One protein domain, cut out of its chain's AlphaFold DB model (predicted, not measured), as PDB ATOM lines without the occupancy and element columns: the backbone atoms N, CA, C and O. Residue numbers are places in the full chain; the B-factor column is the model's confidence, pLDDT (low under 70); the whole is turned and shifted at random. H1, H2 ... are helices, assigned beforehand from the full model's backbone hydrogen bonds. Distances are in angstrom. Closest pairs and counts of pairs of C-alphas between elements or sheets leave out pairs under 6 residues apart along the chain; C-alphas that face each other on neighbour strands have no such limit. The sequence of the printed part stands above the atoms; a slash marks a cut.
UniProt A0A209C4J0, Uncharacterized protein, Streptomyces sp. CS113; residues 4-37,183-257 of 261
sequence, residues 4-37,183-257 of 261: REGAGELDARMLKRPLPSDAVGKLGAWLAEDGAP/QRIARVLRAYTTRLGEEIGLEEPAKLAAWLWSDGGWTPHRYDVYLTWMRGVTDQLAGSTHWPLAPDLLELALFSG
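This is residues 4 to 37 and 183 to 257 of the 261 residues of an uncharacterized protein of Streptomyces sp. CS113 (UniProt A0A209C4J0). Helices stand in two layers, mostly crossed: H5 and H1 make one, the hairpin of H3 and H4 with H2 farther along makes the other, and H6 bridges H5 and H3. The 109 printed residues hold six named helices, H1 to H6, and no named strand: all helix. The whole is compact, radius of gyration of the C-alphas 14.1 A, and spans 44 by 26 by 19 A.

H5, residues 220 to 240, touches H1, residues 4 to 16, with 225 to 232 alone, at a shallow tilt of 25 degrees, the same way; the closest C-alphas, Leu 15 and Trp 229, are 5.4 A apart. H6, residues 247 to 255, touches residues 230 to 234 alone of H5, about perpendicular at 80 degrees, closest C-alphas Thr 234 and Pro 247, 5.7 A. H6 touches H3, residues 183 to 199, with H3's 184 to 188 alone, closest C-alphas Arg 184 and Phe 255, 5.9 A. H3 and H4, residues 205 to 212, form a hairpin, closest C-alphas Gly 197 and Pro 205, 4.8 A. H2, residues 21 to 31, only just touches H5's 237 to 240 alone, with 3 pairs of C-alphas within 8 A, closest Val 24 and Leu 237, 6.6 A. In H1 to H6 every O i to N i+4 pair is within hydrogen-bond range.

H5 is 30.4 A long and H3 24.2 A. H1 begins at C-alpha 4 (118.087, 223.703, 206.908); H6 ends at C-alpha 255 (125.454, 235.824, 231.230).

Residues 38 to 182 are not printed; C-alphas 37 and 183 are 23.6 A apart across the cut. No printed residue is under pLDDT 70.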
ATOM      1  N   ARG A   4     116.691 224.170 206.799       80.38
ATOM      2  CA  ARG A   4     118.087 223.703 206.908       80.38
ATOM      3  C   ARG A   4     119.081 224.598 206.166       80.38
ATOM      4  O   ARG A   4     120.189 224.793 206.645       80.38
ATOM      5  N   GLU A   5     118.683 225.127 205.016       80.25
ATOM      6  CA  GLU A   5     119.500 226.035 204.207       80.25
ATOM      7  C   GLU A   5     119.618 227.401 204.898       80.25
ATOM      8  O   GLU A   5     120.724 227.905 205.071       80.25
ATOM      9  N   GLY A   6     118.504 227.923 205.427       83.56
ATOM     10  CA  GLY A   6     118.504 229.146 206.235       83.56
ATOM     11  C   GLY A   6     119.345 229.024 207.508       83.56
ATOM     12  O   GLY A   6     120.037 229.967 207.879       83.56
ATOM     13  N   ALA A   7     119.342 227.857 208.158       89.50
ATOM     14  CA  ALA A   7     120.195 227.595 209.316       89.50
ATOM     15  C   ALA A   7     121.692 227.634 208.972       89.50
ATOM     16  O   ALA A   7     122.475 228.219 209.716       89.50
ATOM     17  N   GLY A   8     122.084 227.029 207.846       91.94
ATOM     18  CA  GLY A   8     123.471 227.047 207.381       91.94
ATOM     19  C   GLY A   8     123.952 228.452 207.016       91.94
ATOM     20  O   GLY A   8     125.057 228.836 207.397       91.94
ATOM     21  N   GLU A   9     123.114 229.241 206.337       90.62
ATOM     22  CA  GLU A   9     123.436 230.637 206.012       90.62
ATOM     23  C   GLU A   9     123.557 231.496 207.279       90.62
ATOM     24  O   GLU A   9     124.521 232.251 207.413       90.62
ATOM     25  N   LEU A  10     122.640 231.352 208.248       93.31
ATOM     26  CA  LEU A  10     122.733 232.070 209.523       93.31
ATOM     27  C   LEU A  10     124.010 231.738 210.288       93.31
ATOM     28  O   LEU A  10     124.653 232.656 210.789       93.31
ATOM     29  N   ASP A  11     124.405 230.466 210.350       95.62
ATOM     30  CA  ASP A  11     125.665 230.065 210.978       95.62
ATOM     31  C   ASP A  11     126.857 230.722 210.284       95.62
ATOM     32  O   ASP A  11     127.691 231.359 210.928       95.62
ATOM     33  N   ALA A  12     126.926 230.608 208.956       94.69
ATOM     34  CA  ALA A  12     128.026 231.160 208.176       94.69
ATOM     35  C   ALA A  12     128.142 232.682 208.349       94.69
ATOM     36  O   ALA A  12     129.252 233.218 208.417       94.69
ATOM     37  N   ARG A  13     127.008 233.381 208.442       93.88
ATOM     38  CA  ARG A  13     126.954 234.824 208.694       93.88
ATOM     39  C   ARG A  13     127.335 235.167 210.126       93.88
ATOM     40  O   ARG A  13     128.166 236.049 210.313       93.88
ATOM     41  N   MET A  14     126.788 234.457 211.109       95.00
ATOM     42  CA  MET A  14     127.079 234.642 212.532       95.00
ATOM     43  C   MET A  14     128.577 234.508 212.812       95.00
ATOM     44  O   MET A  14     129.127 235.313 213.554       95.00
ATOM     45  N   LEU A  15     129.248 233.537 212.190       96.38
ATOM     46  CA  LEU A  15     130.678 233.292 212.396       96.38
ATOM     47  C   LEU A  15     131.597 234.297 211.684       96.38
ATOM     48  O   LEU A  15     132.742 234.465 212.091       96.38
ATOM     49  N   LYS A  16     131.125 234.956 210.619       93.75
ATOM     50  CA  LYS A  16     131.910 235.953 209.865       93.75
ATOM     51  C   LYS A  16     131.647 237.387 210.308       93.75
ATOM     52  O   LYS A  16     132.443 238.273 210.003       93.75
ATOM     53  N   ARG A  17     130.502 237.638 210.941       90.94
ATOM     54  CA  ARG A  17     130.054 238.987 211.257       90.94
ATOM     55  C   ARG A  17     130.668 239.459 212.580       90.94
ATOM     56  O   ARG A  17     130.384 238.856 213.613       90.94
ATOM     57  N   PRO A  18     131.430 240.566 212.584       91.81
ATOM     58  CA  PRO A  18     131.855 241.188 213.829       91.81
ATOM     59  C   PRO A  18     130.648 241.724 214.609       91.81
ATOM     60  O   PRO A  18     129.640 242.140 214.026       91.81
ATOM     61  N   LEU A  19     130.762 241.766 215.935       94.75
ATOM     62  CA  LEU A  19     129.824 242.497 216.775       94.75
ATOM     63  C   LEU A  19     129.740 243.967 216.339       94.75
ATOM     64  O   LEU A  19     130.768 244.556 215.984       94.75
ATOM     65  N   PRO A  20     128.542 244.577 216.389       93.31
ATOM     66  CA  PRO A  20     128.386 245.998 216.109       93.31
ATOM     67  C   PRO A  20     129.118 246.849 217.158       93.31
ATOM     68  O   PRO A  20     129.363 246.412 218.285       93.31
ATOM     69  N   SER A  21     129.474 248.084 216.798       93.56
ATOM     70  CA  SER A  21     130.287 248.966 217.648       93.56
ATOM     71  C   SER A  21     129.640 249.279 218.999       93.56
ATOM     72  O   SER A  21     130.350 249.446 219.988       93.56
ATOM     73  N   ASP A  22     128.306 249.333 219.074       94.25
ATOM     74  CA  ASP A  22     127.590 249.537 220.337       94.25
ATOM     75  C   ASP A  22     127.752 248.341 221.287       94.25
ATOM     76  O   ASP A  22     127.907 248.530 222.493       94.25
ATOM     77  N   ALA A  23     127.772 247.116 220.752       95.50
ATOM     78  CA  ALA A  23     128.016 245.906 221.526       95.50
ATOM     79  C   ALA A  23     129.451 245.880 222.065       95.50
ATOM     80  O   ALA A  23     129.654 245.626 223.250       95.50
ATOM     81  N   VAL A  24     130.433 246.220 221.219       96.56
ATOM     82  CA  VAL A  24     131.845 246.350 221.625       96.56
ATOM     83  C   VAL A  24     131.995 247.391 222.738       96.56
ATOM     84  O   VAL A  24     132.650 247.118 223.742       96.56
ATOM     85  N   GLY A  25     131.342 248.550 222.607       94.88
ATOM     86  CA  GLY A  25     131.353 249.598 223.629       94.88
ATOM     87  C   GLY A  25     130.740 249.153 224.960       94.88
ATOM     88  O   GLY A  25     131.338 249.373 226.010       94.88
ATOM     89  N   LYS A  26     129.582 248.478 224.930       95.19
ATOM     90  CA  LYS A  26     128.918 247.951 226.138       95.19
ATOM     91  C   LYS A  26     129.759 246.896 226.855       95.19
ATOM     92  O   LYS A  26     129.887 246.946 228.075       95.19
ATOM     93  N   LEU A  27     130.358 245.970 226.108       95.38
ATOM     94  CA  LEU A  27     131.235 244.942 226.669       95.38
ATOM     95  C   LEU A  27     132.514 245.565 227.245       95.38
ATOM     96  O   LEU A  27     132.889 245.246 228.370       95.38
ATOM     97  N   GLY A  28     133.132 246.514 226.538       93.25
ATOM     98  CA  GLY A  28     134.284 247.258 227.051       93.25
ATOM     99  C   GLY A  28     133.975 248.011 228.352       93.25
ATOM    100  O   GLY A  28     134.770 247.962 229.285       93.25
ATOM    101  N   ALA A  29     132.801 248.643 228.443       92.31
ATOM    102  CA  ALA A  29     132.355 249.326 229.658       92.31
ATOM    103  C   ALA A  29     132.103 248.356 230.821       92.31
ATOM    104  O   ALA A  29     132.474 248.661 231.947       92.31
ATOM    105  N   TRP A  30     131.522 247.182 230.555       93.62
ATOM    106  CA  TRP A  30     131.328 246.140 231.569       93.62
ATOM    107  C   TRP A  30     132.658 245.626 232.133       93.62
ATOM    108  O   TRP A  30     132.787 245.428 233.335       93.62
ATOM    109  N   LEU A  31     133.673 245.456 231.281       91.25
ATOM    110  CA  LEU A  31     135.005 245.048 231.732       91.25
ATOM    111  C   LEU A  31     135.678 246.120 232.604       91.25
ATOM    112  O   LEU A  31     136.403 245.790 233.540       91.25
ATOM    113  N   ALA A  32     135.443 247.391 232.278       89.06
ATOM    114  CA  ALA A  32     135.997 248.546 232.974       89.06
ATOM    115  C   ALA A  32     135.128 249.042 234.146       89.06
ATOM    116  O   ALA A  32     135.415 250.113 234.680       89.06
ATOM    117  N   GLU A  33     134.070 248.313 234.524       86.50
ATOM    118  CA  GLU A  33     133.193 248.678 235.643       86.50
ATOM    119  C   GLU A  33     134.007 248.882 236.931       86.50
ATOM    120  O   GLU A  33     135.015 248.205 237.157       86.50
ATOM    121  N   ASP A  34     133.583 249.825 237.776       76.00
ATOM    122  CA  ASP A  34     134.301 250.190 238.998       76.00
ATOM    123  C   ASP A  34     134.624 248.962 239.863       76.00
ATOM    124  O   ASP A  34     133.765 248.153 240.217       76.00
ATOM    125  N   GLY A  35     135.905 248.826 240.213       75.81
ATOM    126  CA  GLY A  35     136.432 247.684 240.960       75.81
ATOM    127  C   GLY A  35     136.786 246.460 240.109       75.81
ATOM    128  O   GLY A  35     137.385 245.539 240.658       75.81
ATOM    129  N   ALA A  36     136.459 246.462 238.809       77.44
ATOM    130  CA  ALA A  36     136.817 245.460 237.801       77.44
ATOM    131  C   ALA A  36     136.854 244.026 238.368       77.44
ATOM    132  O   ALA A  36     137.909 243.383 238.376       77.44
ATOM    133  N   PRO A  37     135.717 243.504 238.872       82.31
ATOM    134  CA  PRO A  37     135.684 242.312 239.727       82.31
ATOM    135  C   PRO A  37     136.201 241.029 239.054       82.31
ATOM    136  O   PRO A  37     136.412 240.021 239.728       82.31
ATOM    137  N   GLN A 183     120.481 228.651 229.141       96.62
ATOM    138  CA  GLN A 183     119.333 229.393 228.618       96.62
ATOM    139  C   GLN A 183     119.566 230.910 228.522       96.62
ATOM    140  O   GLN A 183     118.938 231.557 227.688       96.62
ATOM    141  N   ARG A 184     120.429 231.506 229.359       96.62
ATOM    142  CA  ARG A 184     120.718 232.947 229.302       96.62
ATOM    143  C   ARG A 184     121.581 233.240 228.087       96.62
ATOM    144  O   ARG A 184     121.209 234.088 227.281       96.62
ATOM    145  N   ILE A 185     122.644 232.462 227.900       98.19
ATOM    146  CA  ILE A 185     123.492 232.553 226.707       98.19
ATOM    147  C   ILE A 185     122.682 232.257 225.442       98.19
ATOM    148  O   ILE A 185     122.709 233.039 224.498       98.19
ATOM    149  N   ALA A 186     121.877 231.192 225.429       98.38
ATOM    150  CA  ALA A 186     121.046 230.847 224.279       98.38
ATOM    151  C   ALA A 186     120.054 231.962 223.913       98.38
ATOM    152  O   ALA A 186     119.812 232.195 222.733       98.38
ATOM    153  N   ARG A 187     119.513 232.702 224.889       98.19
ATOM    154  CA  ARG A 187     118.645 233.864 224.624       98.19
ATOM    155  C   ARG A 187     119.397 235.029 223.987       98.19
ATOM    156  O   ARG A 187     118.851 235.644 223.075       98.19
ATOM    157  N   VAL A 188     120.638 235.291 224.402       97.88
ATOM    158  CA  VAL A 188     121.513 236.270 223.730       97.88
ATOM    159  C   VAL A 188     121.746 235.846 222.278       97.88
ATOM    160  O   VAL A 188     121.493 236.623 221.361       97.88
ATOM    161  N   LEU A 189     122.136 234.590 222.044       97.94
ATOM    162  CA  LEU A 189     122.374 234.079 220.690       97.94
ATOM    163  C   LEU A 189     121.104 234.099 219.830       97.94
ATOM    164  O   LEU A 189     121.165 234.436 218.649       97.94
ATOM    165  N   ARG A 190     119.937 233.807 220.417       98.06
ATOM    166  CA  ARG A 190     118.633 233.900 219.748       98.06
ATOM    167  C   ARG A 190     118.321 235.329 219.307       98.06
ATOM    168  O   ARG A 190     117.924 235.526 218.162       98.06
ATOM    169  N   ALA A 191     118.496 236.315 220.188       97.44
ATOM    170  CA  ALA A 191     118.254 237.720 219.858       97.44
ATOM    171  C   ALA A 191     119.202 238.187 218.740       97.44
ATOM    172  O   ALA A 191     118.753 238.700 217.715       97.44
ATOM    173  N   TYR A 192     120.493 237.870 218.874       96.88
ATOM    174  CA  TYR A 192     121.507 238.205 217.876       96.88
ATOM    175  C   TYR A 192     121.211 237.596 216.502       96.88
ATOM    176  O   TYR A 192     121.222 238.293 215.489       96.88
ATOM    177  N   THR A 193     120.896 236.301 216.461       96.12
ATOM    178  CA  THR A 193     120.589 235.608 215.202       96.12
ATOM    179  C   THR A 193     119.245 236.009 214.603       96.12
ATOM    180  O   THR A 193     119.110 235.971 213.383       96.12
ATOM    181  N   THR A 194     118.283 236.458 215.418       96.88
ATOM    182  CA  THR A 194     117.043 237.071 214.918       96.88
ATOM    183  C   THR A 194     117.360 238.339 214.133       96.88
ATOM    184  O   THR A 194     117.023 238.407 212.954       96.88
ATOM    185  N   ARG A 195     118.092 239.290 214.735       95.00
ATOM    186  CA  ARG A 195     118.484 240.539 214.056       95.00
ATOM    187  C   ARG A 195     119.306 240.277 212.797       95.00
ATOM    188  O   ARG A 195     119.065 240.872 211.753       95.00
ATOM    189  N   LEU A 196     120.251 239.340 212.869       94.31
ATOM    190  CA  LEU A 196     121.042 238.943 211.707       94.31
ATOM    191  C   LEU A 196     120.166 238.395 210.571       94.31
ATOM    192  O   LEU A 196     120.393 238.723 209.410       94.31
ATOM    193  N   GLY A 197     119.171 237.571 210.905       94.19
ATOM    194  CA  GLY A 197     118.232 237.016 209.938       94.19
ATOM    195  C   GLY A 197     117.329 238.067 209.293       94.19
ATOM    196  O   GLY A 197     117.072 237.980 208.094       94.19
ATOM    197  N   GLU A 198     116.888 239.067 210.058       94.81
ATOM    198  CA  GLU A 198     116.123 240.215 209.547       94.81
ATOM    199  C   GLU A 198     116.940 241.011 208.523       94.81
ATOM    200  O   GLU A 198     116.454 241.315 207.436       94.81
ATOM    201  N   GLU A 199     118.209 241.289 208.826       91.38
ATOM    202  CA  GLU A 199     119.083 242.070 207.947       91.38
ATOM    203  C   GLU A 199     119.390 241.389 206.609       91.38
ATOM    204  O   GLU A 199     119.528 242.067 205.592       91.38
ATOM    205  N   ILE A 200     119.504 240.058 206.590       90.00
ATOM    206  CA  ILE A 200     119.739 239.305 205.349       90.00
ATOM    207  C   ILE A 200     118.435 238.919 204.631       90.00
ATOM    208  O   ILE A 200     118.483 238.213 203.625       90.00
ATOM    209  N   GLY A 201     117.280 239.375 205.129       90.94
ATOM    210  CA  GLY A 201     115.984 239.197 204.478       90.94
ATOM    211  C   GLY A 201     115.411 237.781 204.567       90.94
ATOM    212  O   GLY A 201     114.748 237.335 203.630       90.94
ATOM    213  N   LEU A 202     115.661 237.049 205.660       90.69
ATOM    214  CA  LEU A 202     114.967 235.781 205.902       90.69
ATOM    215  C   LEU A 202     113.477 236.023 206.176       90.69
ATOM    216  O   LEU A 202     113.100 237.007 206.800       90.69
ATOM    217  N   GLU A 203     112.634 235.087 205.743       89.50
ATOM    218  CA  GLU A 203     111.173 235.198 205.856       89.50
ATOM    219  C   GLU A 203     110.672 235.051 207.306       89.50
ATOM    220  O   GLU A 203     109.781 235.779 207.735       89.50
ATOM    221  N   GLU A 204     111.268 234.146 208.094       93.06
ATOM    222  CA  GLU A 204     110.873 233.888 209.490       93.06
ATOM    223  C   GLU A 204     112.082 233.813 210.453       93.06
ATOM    224  O   GLU A 204     112.305 232.786 211.110       93.06
ATOM    225  N   PRO A 205     112.889 234.885 210.572       94.44
ATOM    226  CA  PRO A 205     114.168 234.854 211.282       94.44
ATOM    227  C   PRO A 205     114.011 234.516 212.766       94.44
ATOM    228  O   PRO A 205     114.768 233.703 213.294       94.44
ATOM    229  N   ALA A 206     112.979 235.047 213.429       96.12
ATOM    230  CA  ALA A 206     112.716 234.780 214.841       96.12
ATOM    231  C   ALA A 206     112.373 233.305 215.120       96.12
ATOM    232  O   ALA A 206     112.836 232.735 216.109       96.12
ATOM    233  N   LYS A 207     111.584 232.659 214.248       96.12
ATOM    234  CA  LYS A 207     111.228 231.236 214.398       96.12
ATOM    235  C   LYS A 207     112.444 230.343 214.181       96.12
ATOM    236  O   LYS A 207     112.671 229.421 214.964       96.12
ATOM    237  N   LEU A 208     113.248 230.647 213.163       95.25
ATOM    238  CA  LEU A 208     114.474 229.911 212.887       95.25
ATOM    239  C   LEU A 208     115.494 230.075 214.026       95.25
ATOM    240  O   LEU A 208     116.023 229.081 214.518       95.25
ATOM    241  N   ALA A 209     115.710 231.299 214.514       96.31
ATOM    242  CA  ALA A 209     116.581 231.574 215.655       96.31
ATOM    243  C   ALA A 209     116.101 230.875 216.939       96.31
ATOM    244  O   ALA A 209     116.912 230.322 217.680       96.31
ATOM    245  N   ALA A 210     114.787 230.850 217.197       96.50
ATOM    246  CA  ALA A 210     114.213 230.140 218.341       96.50
ATOM    247  C   ALA A 210     114.416 228.620 218.263       96.50
ATOM    248  O   ALA A 210     114.595 227.977 219.298       96.50
ATOM    249  N   TRP A 211     114.421 228.055 217.055       95.38
ATOM    250  CA  TRP A 211     114.743 226.647 216.831       95.38
ATOM    251  C   TRP A 211     116.238 226.349 216.999       95.38
ATOM    252  O   TRP A 211     116.591 225.361 217.638       95.38
ATOM    253  N   LEU A 212     117.120 227.205 216.473       96.44
ATOM    254  CA  LEU A 212     118.576 227.042 216.590       96.44
ATOM    255  C   LEU A 212     119.067 227.203 218.033       96.44
ATOM    256  O   LEU A 212     119.915 226.438 218.498       96.44
ATOM    257  N   TRP A 213     118.519 228.195 218.732       97.62
ATOM    258  CA  TRP A 213     118.899 228.588 220.083       97.62
ATOM    259  C   TRP A 213     117.707 228.474 221.025       97.62
ATOM    260  O   TRP A 213     117.314 229.446 221.671       97.62
ATOM    261  N   SER A 214     117.112 227.282 221.096       96.62
ATOM    262  CA  SER A 214     116.069 226.918 222.062       96.62
ATOM    263  C   SER A 214     116.560 227.049 223.511       96.62
ATOM    264  O   SER A 214     117.751 227.217 223.767       96.62
ATOM    265  N   ASP A 215     115.651 226.966 224.489       94.25
ATOM    266  CA  ASP A 215     115.996 227.073 225.922       94.25
ATOM    267  C   ASP A 215     116.812 225.861 226.445       94.25
ATOM    268  O   ASP A 215     117.303 225.869 227.572       94.25
ATOM    269  N   GLY A 216     116.991 224.826 225.618       94.12
ATOM    270  CA  GLY A 216     117.796 223.635 225.886       94.12
ATOM    271  C   GLY A 216     117.865 222.717 224.663       94.12
ATOM    272  O   GLY A 216     117.415 223.088 223.582       94.12
ATOM    273  N   GLY A 217     118.404 221.506 224.826       93.25
ATOM    274  CA  GLY A 217     118.429 220.491 223.760       93.25
ATOM    275  C   GLY A 217     119.386 220.782 222.599       93.25
ATOM    276  O   GLY A 217     119.189 220.258 221.505       93.25
ATOM    277  N   TRP A 218     120.406 221.619 222.811       97.69
ATOM    278  CA  TRP A 218     121.385 221.950 221.775       97.69
ATOM    279  C   TRP A 218     122.115 220.694 221.274       97.69
ATOM    280  O   TRP A 218     122.358 219.745 222.018       97.69
ATOM    281  N   THR A 219     122.441 220.664 219.986       97.06
ATOM    282  CA  THR A 219     123.203 219.562 219.386       97.06
ATOM    283  C   THR A 219     124.708 219.813 219.529       97.06
ATOM    284  O   THR A 219     125.113 220.960 219.742       97.06
ATOM    285  N   PRO A 220     125.572 218.795 219.335       98.00
ATOM    286  CA  PRO A 220     127.020 219.012 219.285       98.00
ATOM    287  C   PRO A 220     127.433 220.074 218.253       98.00
ATOM    288  O   PRO A 220     128.320 220.873 218.524       98.00
ATOM    289  N   HIS A 221     126.740 220.138 217.108       97.44
ATOM    290  CA  HIS A 221     126.953 221.179 216.093       97.44
ATOM    291  C   HIS A 221     126.608 222.577 216.618       97.44
ATOM    292  O   HIS A 221     127.373 223.511 216.423       97.44
ATOM    293  N   ARG A 222     125.478 222.746 217.324       97.75
ATOM    294  CA  ARG A 222     125.130 224.045 217.932       97.75
ATOM    295  C   ARG A 222     126.172 224.488 218.955       97.75
ATOM    296  O   ARG A 222     126.499 225.670 219.015       97.75
ATOM    297  N   TYR A 223     126.689 223.547 219.743       98.56
ATOM    298  CA  TYR A 223     127.750 223.832 220.703       98.56
ATOM    299  C   TYR A 223     129.048 224.269 220.010       98.56
ATOM    300  O   TYR A 223     129.665 225.232 220.448       98.56
ATOM    301  N   ASP A 224     129.416 223.635 218.896       98.19
ATOM    302  CA  ASP A 224     130.580 224.022 218.088       98.19
ATOM    303  C   ASP A 224     130.454 225.437 217.493       98.19
ATOM    304  O   ASP A 224     131.360 226.261 217.635       98.19
ATOM    305  N   VAL A 225     129.291 225.764 216.913       98.25
ATOM    306  CA  VAL A 225     128.991 227.122 216.419       98.25
ATOM    307  C   VAL A 225     129.117 228.145 217.548       98.25
ATOM    308  O   VAL A 225     129.722 229.198 217.358       98.25
ATOM    309  N   TYR A 226     128.594 227.826 218.734       98.56
ATOM    310  CA  TYR A 226     128.725 228.678 219.913       98.56
ATOM    311  C   TYR A 226     130.195 228.906 220.297       98.56
ATOM    312  O   TYR A 226     130.611 230.056 220.410       98.56
ATOM    313  N   LEU A 227     131.003 227.851 220.446       98.50
ATOM    314  CA  LEU A 227     132.417 227.991 220.821       98.50
ATOM    315  C   LEU A 227     133.221 228.779 219.779       98.50
ATOM    316  O   LEU A 227     134.048 229.619 220.139       98.50
ATOM    317  N   THR A 228     132.957 228.538 218.495       98.06
ATOM    318  CA  THR A 228     133.621 229.242 217.391       98.06
ATOM    319  C   THR A 228     133.261 230.724 217.393       98.06
ATOM    320  O   THR A 228     134.147 231.573 217.286       98.06
ATOM    321  N   TRP A 229     131.981 231.050 217.588       98.00
ATOM    322  CA  TRP A 229     131.522 232.431 217.695       98.00
ATOM    323  C   TRP A 229     132.137 233.147 218.900       98.00
ATOM    324  O   TRP A 229     132.679 234.237 218.749       98.00
ATOM    325  N   MET A 230     132.142 232.513 220.077       98.25
ATOM    326  CA  MET A 230     132.746 233.082 221.288       98.25
ATOM    327  C   MET A 230     134.228 233.405 221.094       98.25
ATOM    328  O   MET A 230     134.680 234.469 221.518       98.25
ATOM    329  N   ARG A 231     134.983 232.520 220.430       97.12
ATOM    330  CA  ARG A 231     136.388 232.772 220.087       97.12
ATOM    331  C   ARG A 231     136.518 233.978 219.155       97.12
ATOM    332  O   ARG A 231     137.241 234.904 219.495       97.12
ATOM    333  N   GLY A 232     135.784 233.998 218.041       97.00
ATOM    334  CA  GLY A 232     135.864 235.092 217.064       97.00
ATOM    335  C   GLY A 232     135.489 236.458 217.651       97.00
ATOM    336  O   GLY A 232     136.164 237.453 217.392       97.00
ATOM    337  N   VAL A 233     134.461 236.507 218.503       97.19
ATOM    338  CA  VAL A 233     134.082 237.733 219.220       97.19
ATOM    339  C   VAL A 233     135.152 238.137 220.233       97.19
ATOM    340  O   VAL A 233     135.470 239.319 220.341       97.19
ATOM    341  N   THR A 234     135.740 237.182 220.955       97.44
ATOM    342  CA  THR A 234     136.842 237.474 221.886       97.44
ATOM    343  C   THR A 234     138.045 238.062 221.148       97.44
ATOM    344  O   THR A 234     138.595 239.064 221.598       97.44
ATOM    345  N   ASP A 235     138.406 237.501 219.991       96.81
ATOM    346  CA  ASP A 235     139.502 237.999 219.153       96.81
ATOM    347  C   ASP A 235     139.216 239.431 218.660       96.81
ATOM    348  O   ASP A 235     140.085 240.303 218.717       96.81
ATOM    349  N   GLN A 236     137.973 239.715 218.248       96.19
ATOM    350  CA  GLN A 236     137.547 241.067 217.878       96.19
ATOM    351  C   GLN A 236     137.673 242.052 219.049       96.19
ATOM    352  O   GLN A 236     138.192 243.158 218.871       96.19
ATOM    353  N   LEU A 237     137.175 241.679 220.233       96.25
ATOM    354  CA  LEU A 237     137.205 242.534 221.420       96.25
ATOM    355  C   LEU A 237     138.641 242.826 221.850       96.25
ATOM    356  O   LEU A 237     138.959 243.984 222.114       96.25
ATOM    357  N   ALA A 238     139.512 241.816 221.856       95.38
ATOM    358  CA  ALA A 238     140.926 241.977 222.189       95.38
ATOM    359  C   ALA A 238     141.668 242.875 221.186       95.38
ATOM    360  O   ALA A 238     142.572 243.612 221.567       95.38
ATOM    361  N   GLY A 239     141.265 242.862 219.912       93.81
ATOM    362  CA  GLY A 239     141.811 243.764 218.894       93.81
ATOM    363  C   GLY A 239     141.274 245.201 218.955       93.81
ATOM    364  O   GLY A 239     141.891 246.097 218.386       93.81
ATOM    365  N   SER A 240     140.136 245.431 219.620       89.81
ATOM    366  CA  SER A 240     139.417 246.719 219.591       89.81
ATOM    367  C   SER A 240     139.345 247.428 220.948       89.81
ATOM    368  O   SER A 240     138.924 248.580 221.017       89.81
ATOM    369  N   THR A 241     139.696 246.740 222.035       89.12
ATOM    370  CA  THR A 241     139.563 247.202 223.426       89.12
ATOM    371  C   THR A 241     140.674 246.593 224.299       89.12
ATOM    372  O   THR A 241     141.531 245.872 223.799       89.12
ATOM    373  N   HIS A 242     140.648 246.821 225.617       90.06
ATOM    374  CA  HIS A 242     141.541 246.154 226.581       90.06
ATOM    375  C   HIS A 242     141.089 244.735 226.975       90.06
ATOM    376  O   HIS A 242     141.539 244.195 227.985       90.06
ATOM    377  N   TRP A 243     140.176 244.136 226.209       94.25
ATOM    378  CA  TRP A 243     139.638 242.814 226.499       94.25
ATOM    379  C   TRP A 243     140.728 241.730 226.441       94.25
ATOM    380  O   TRP A 243     141.440 241.635 225.439       94.25
ATOM    381  N   PRO A 244     140.876 240.884 227.475       93.94
ATOM    382  CA  PRO A 244     141.842 239.790 227.445       93.94
ATOM    383  C   PRO A 244     141.397 238.690 226.473       93.94
ATOM    384  O   PRO A 244     140.206 238.498 226.247       93.94
ATOM    385  N   LEU A 245     142.330 237.884 225.956       93.81
ATOM    386  CA  LEU A 245     142.018 236.682 225.161       93.81
ATOM    387  C   LEU A 245     141.438 235.549 226.040       93.81
ATOM    388  O   LEU A 245     142.000 234.461 226.143       93.81
ATOM    389  N   ALA A 246     140.306 235.824 226.691       93.31
ATOM    390  CA  ALA A 246     139.615 234.976 227.653       93.31
ATOM    391  C   ALA A 246     138.130 234.829 227.257       93.31
ATOM    392  O   ALA A 246     137.289 235.642 227.651       93.31
ATOM    393  N   PRO A 247     137.775 233.803 226.460       96.12
ATOM    394  CA  PRO A 247     136.395 233.599 226.016       96.12
ATOM    395  C   PRO A 247     135.389 233.310 227.139       96.12
ATOM    396  O   PRO A 247     134.192 233.539 226.972       96.12
ATOM    397  N   ASP A 248     135.844 232.820 228.292       96.81
ATOM    398  CA  ASP A 248     134.986 232.603 229.459       96.81
ATOM    399  C   ASP A 248     134.599 233.912 230.155       96.81
ATOM    400  O   ASP A 248     133.513 234.003 230.725       96.81
ATOM    401  N   LEU A 249     135.428 234.952 230.049       96.94
ATOM    402  CA  LEU A 249     135.060 236.297 230.475       96.94
ATOM    403  C   LEU A 249     133.934 236.862 229.605       96.94
ATOM    404  O   LEU A 249     133.025 237.509 230.119       96.94
ATOM    405  N   LEU A 250     133.955 236.568 228.299       97.38
ATOM    406  CA  LEU A 250     132.875 236.967 227.394       97.38
ATOM    407  C   LEU A 250     131.597 236.207 227.734       97.38
ATOM    408  O   LEU A 250     130.527 236.802 227.784       97.38
ATOM    409  N   GLU A 251     131.704 234.909 228.023       98.12
ATOM    410  CA  GLU A 251     130.560 234.115 228.476       98.12
ATOM    411  C   GLU A 251     129.949 234.722 229.741       98.12
ATOM    412  O   GLU A 251     128.738 234.937 229.781       98.12
ATOM    413  N   LEU A 252     130.776 235.083 230.723       97.69
ATOM    414  CA  LEU A 252     130.315 235.712 231.954       97.69
ATOM    415  C   LEU A 252     129.641 237.069 231.704       97.69
ATOM    416  O   LEU A 252     128.571 237.314 232.258       97.69
ATOM    417  N   ALA A 253     130.212 237.915 230.845       96.81
ATOM    418  CA  ALA A 253     129.640 239.217 230.504       96.81
ATOM    419  C   ALA A 253     128.254 239.092 229.854       96.81
ATOM    420  O   ALA A 253     127.307 239.799 230.211       96.81
ATOM    421  N   LEU A 254     128.105 238.156 228.912       97.50
ATOM    422  CA  LEU A 254     126.818 237.876 228.275       97.50
ATOM    423  C   LEU A 254     125.819 237.288 229.279       97.50
ATOM    424  O   LEU A 254     124.653 237.684 229.294       97.50
ATOM    425  N   PHE A 255     126.271 236.394 230.160       96.56
ATOM    426  CA  PHE A 255     125.454 235.824 231.230       96.56
ATOM    427  C   PHE A 255     124.925 236.895 232.201       96.56
ATOM    428  O   PHE A 255     123.759 236.828 232.610       96.56
ATOM    429  N   SER A 256     125.750 237.894 232.541       94.56
ATOM    430  CA  SER A 256     125.379 239.022 233.406       94.56
ATOM    431  C   SER A 256     124.546 240.096 232.703       94.56
ATOM    432  O   SER A 256     124.091 241.029 233.360       94.56
ATOM    433  N   GLY A 257     124.307 239.969 231.395       94.94
ATOM    434  CA  GLY A 257     123.498 240.917 230.630       94.94
ATOM    435  C   GLY A 257     124.242 242.191 230.228       94.94
ATOM    436  O   GLY A 257     123.597 243.204 229.972       94.94
TER     437      GLY A 257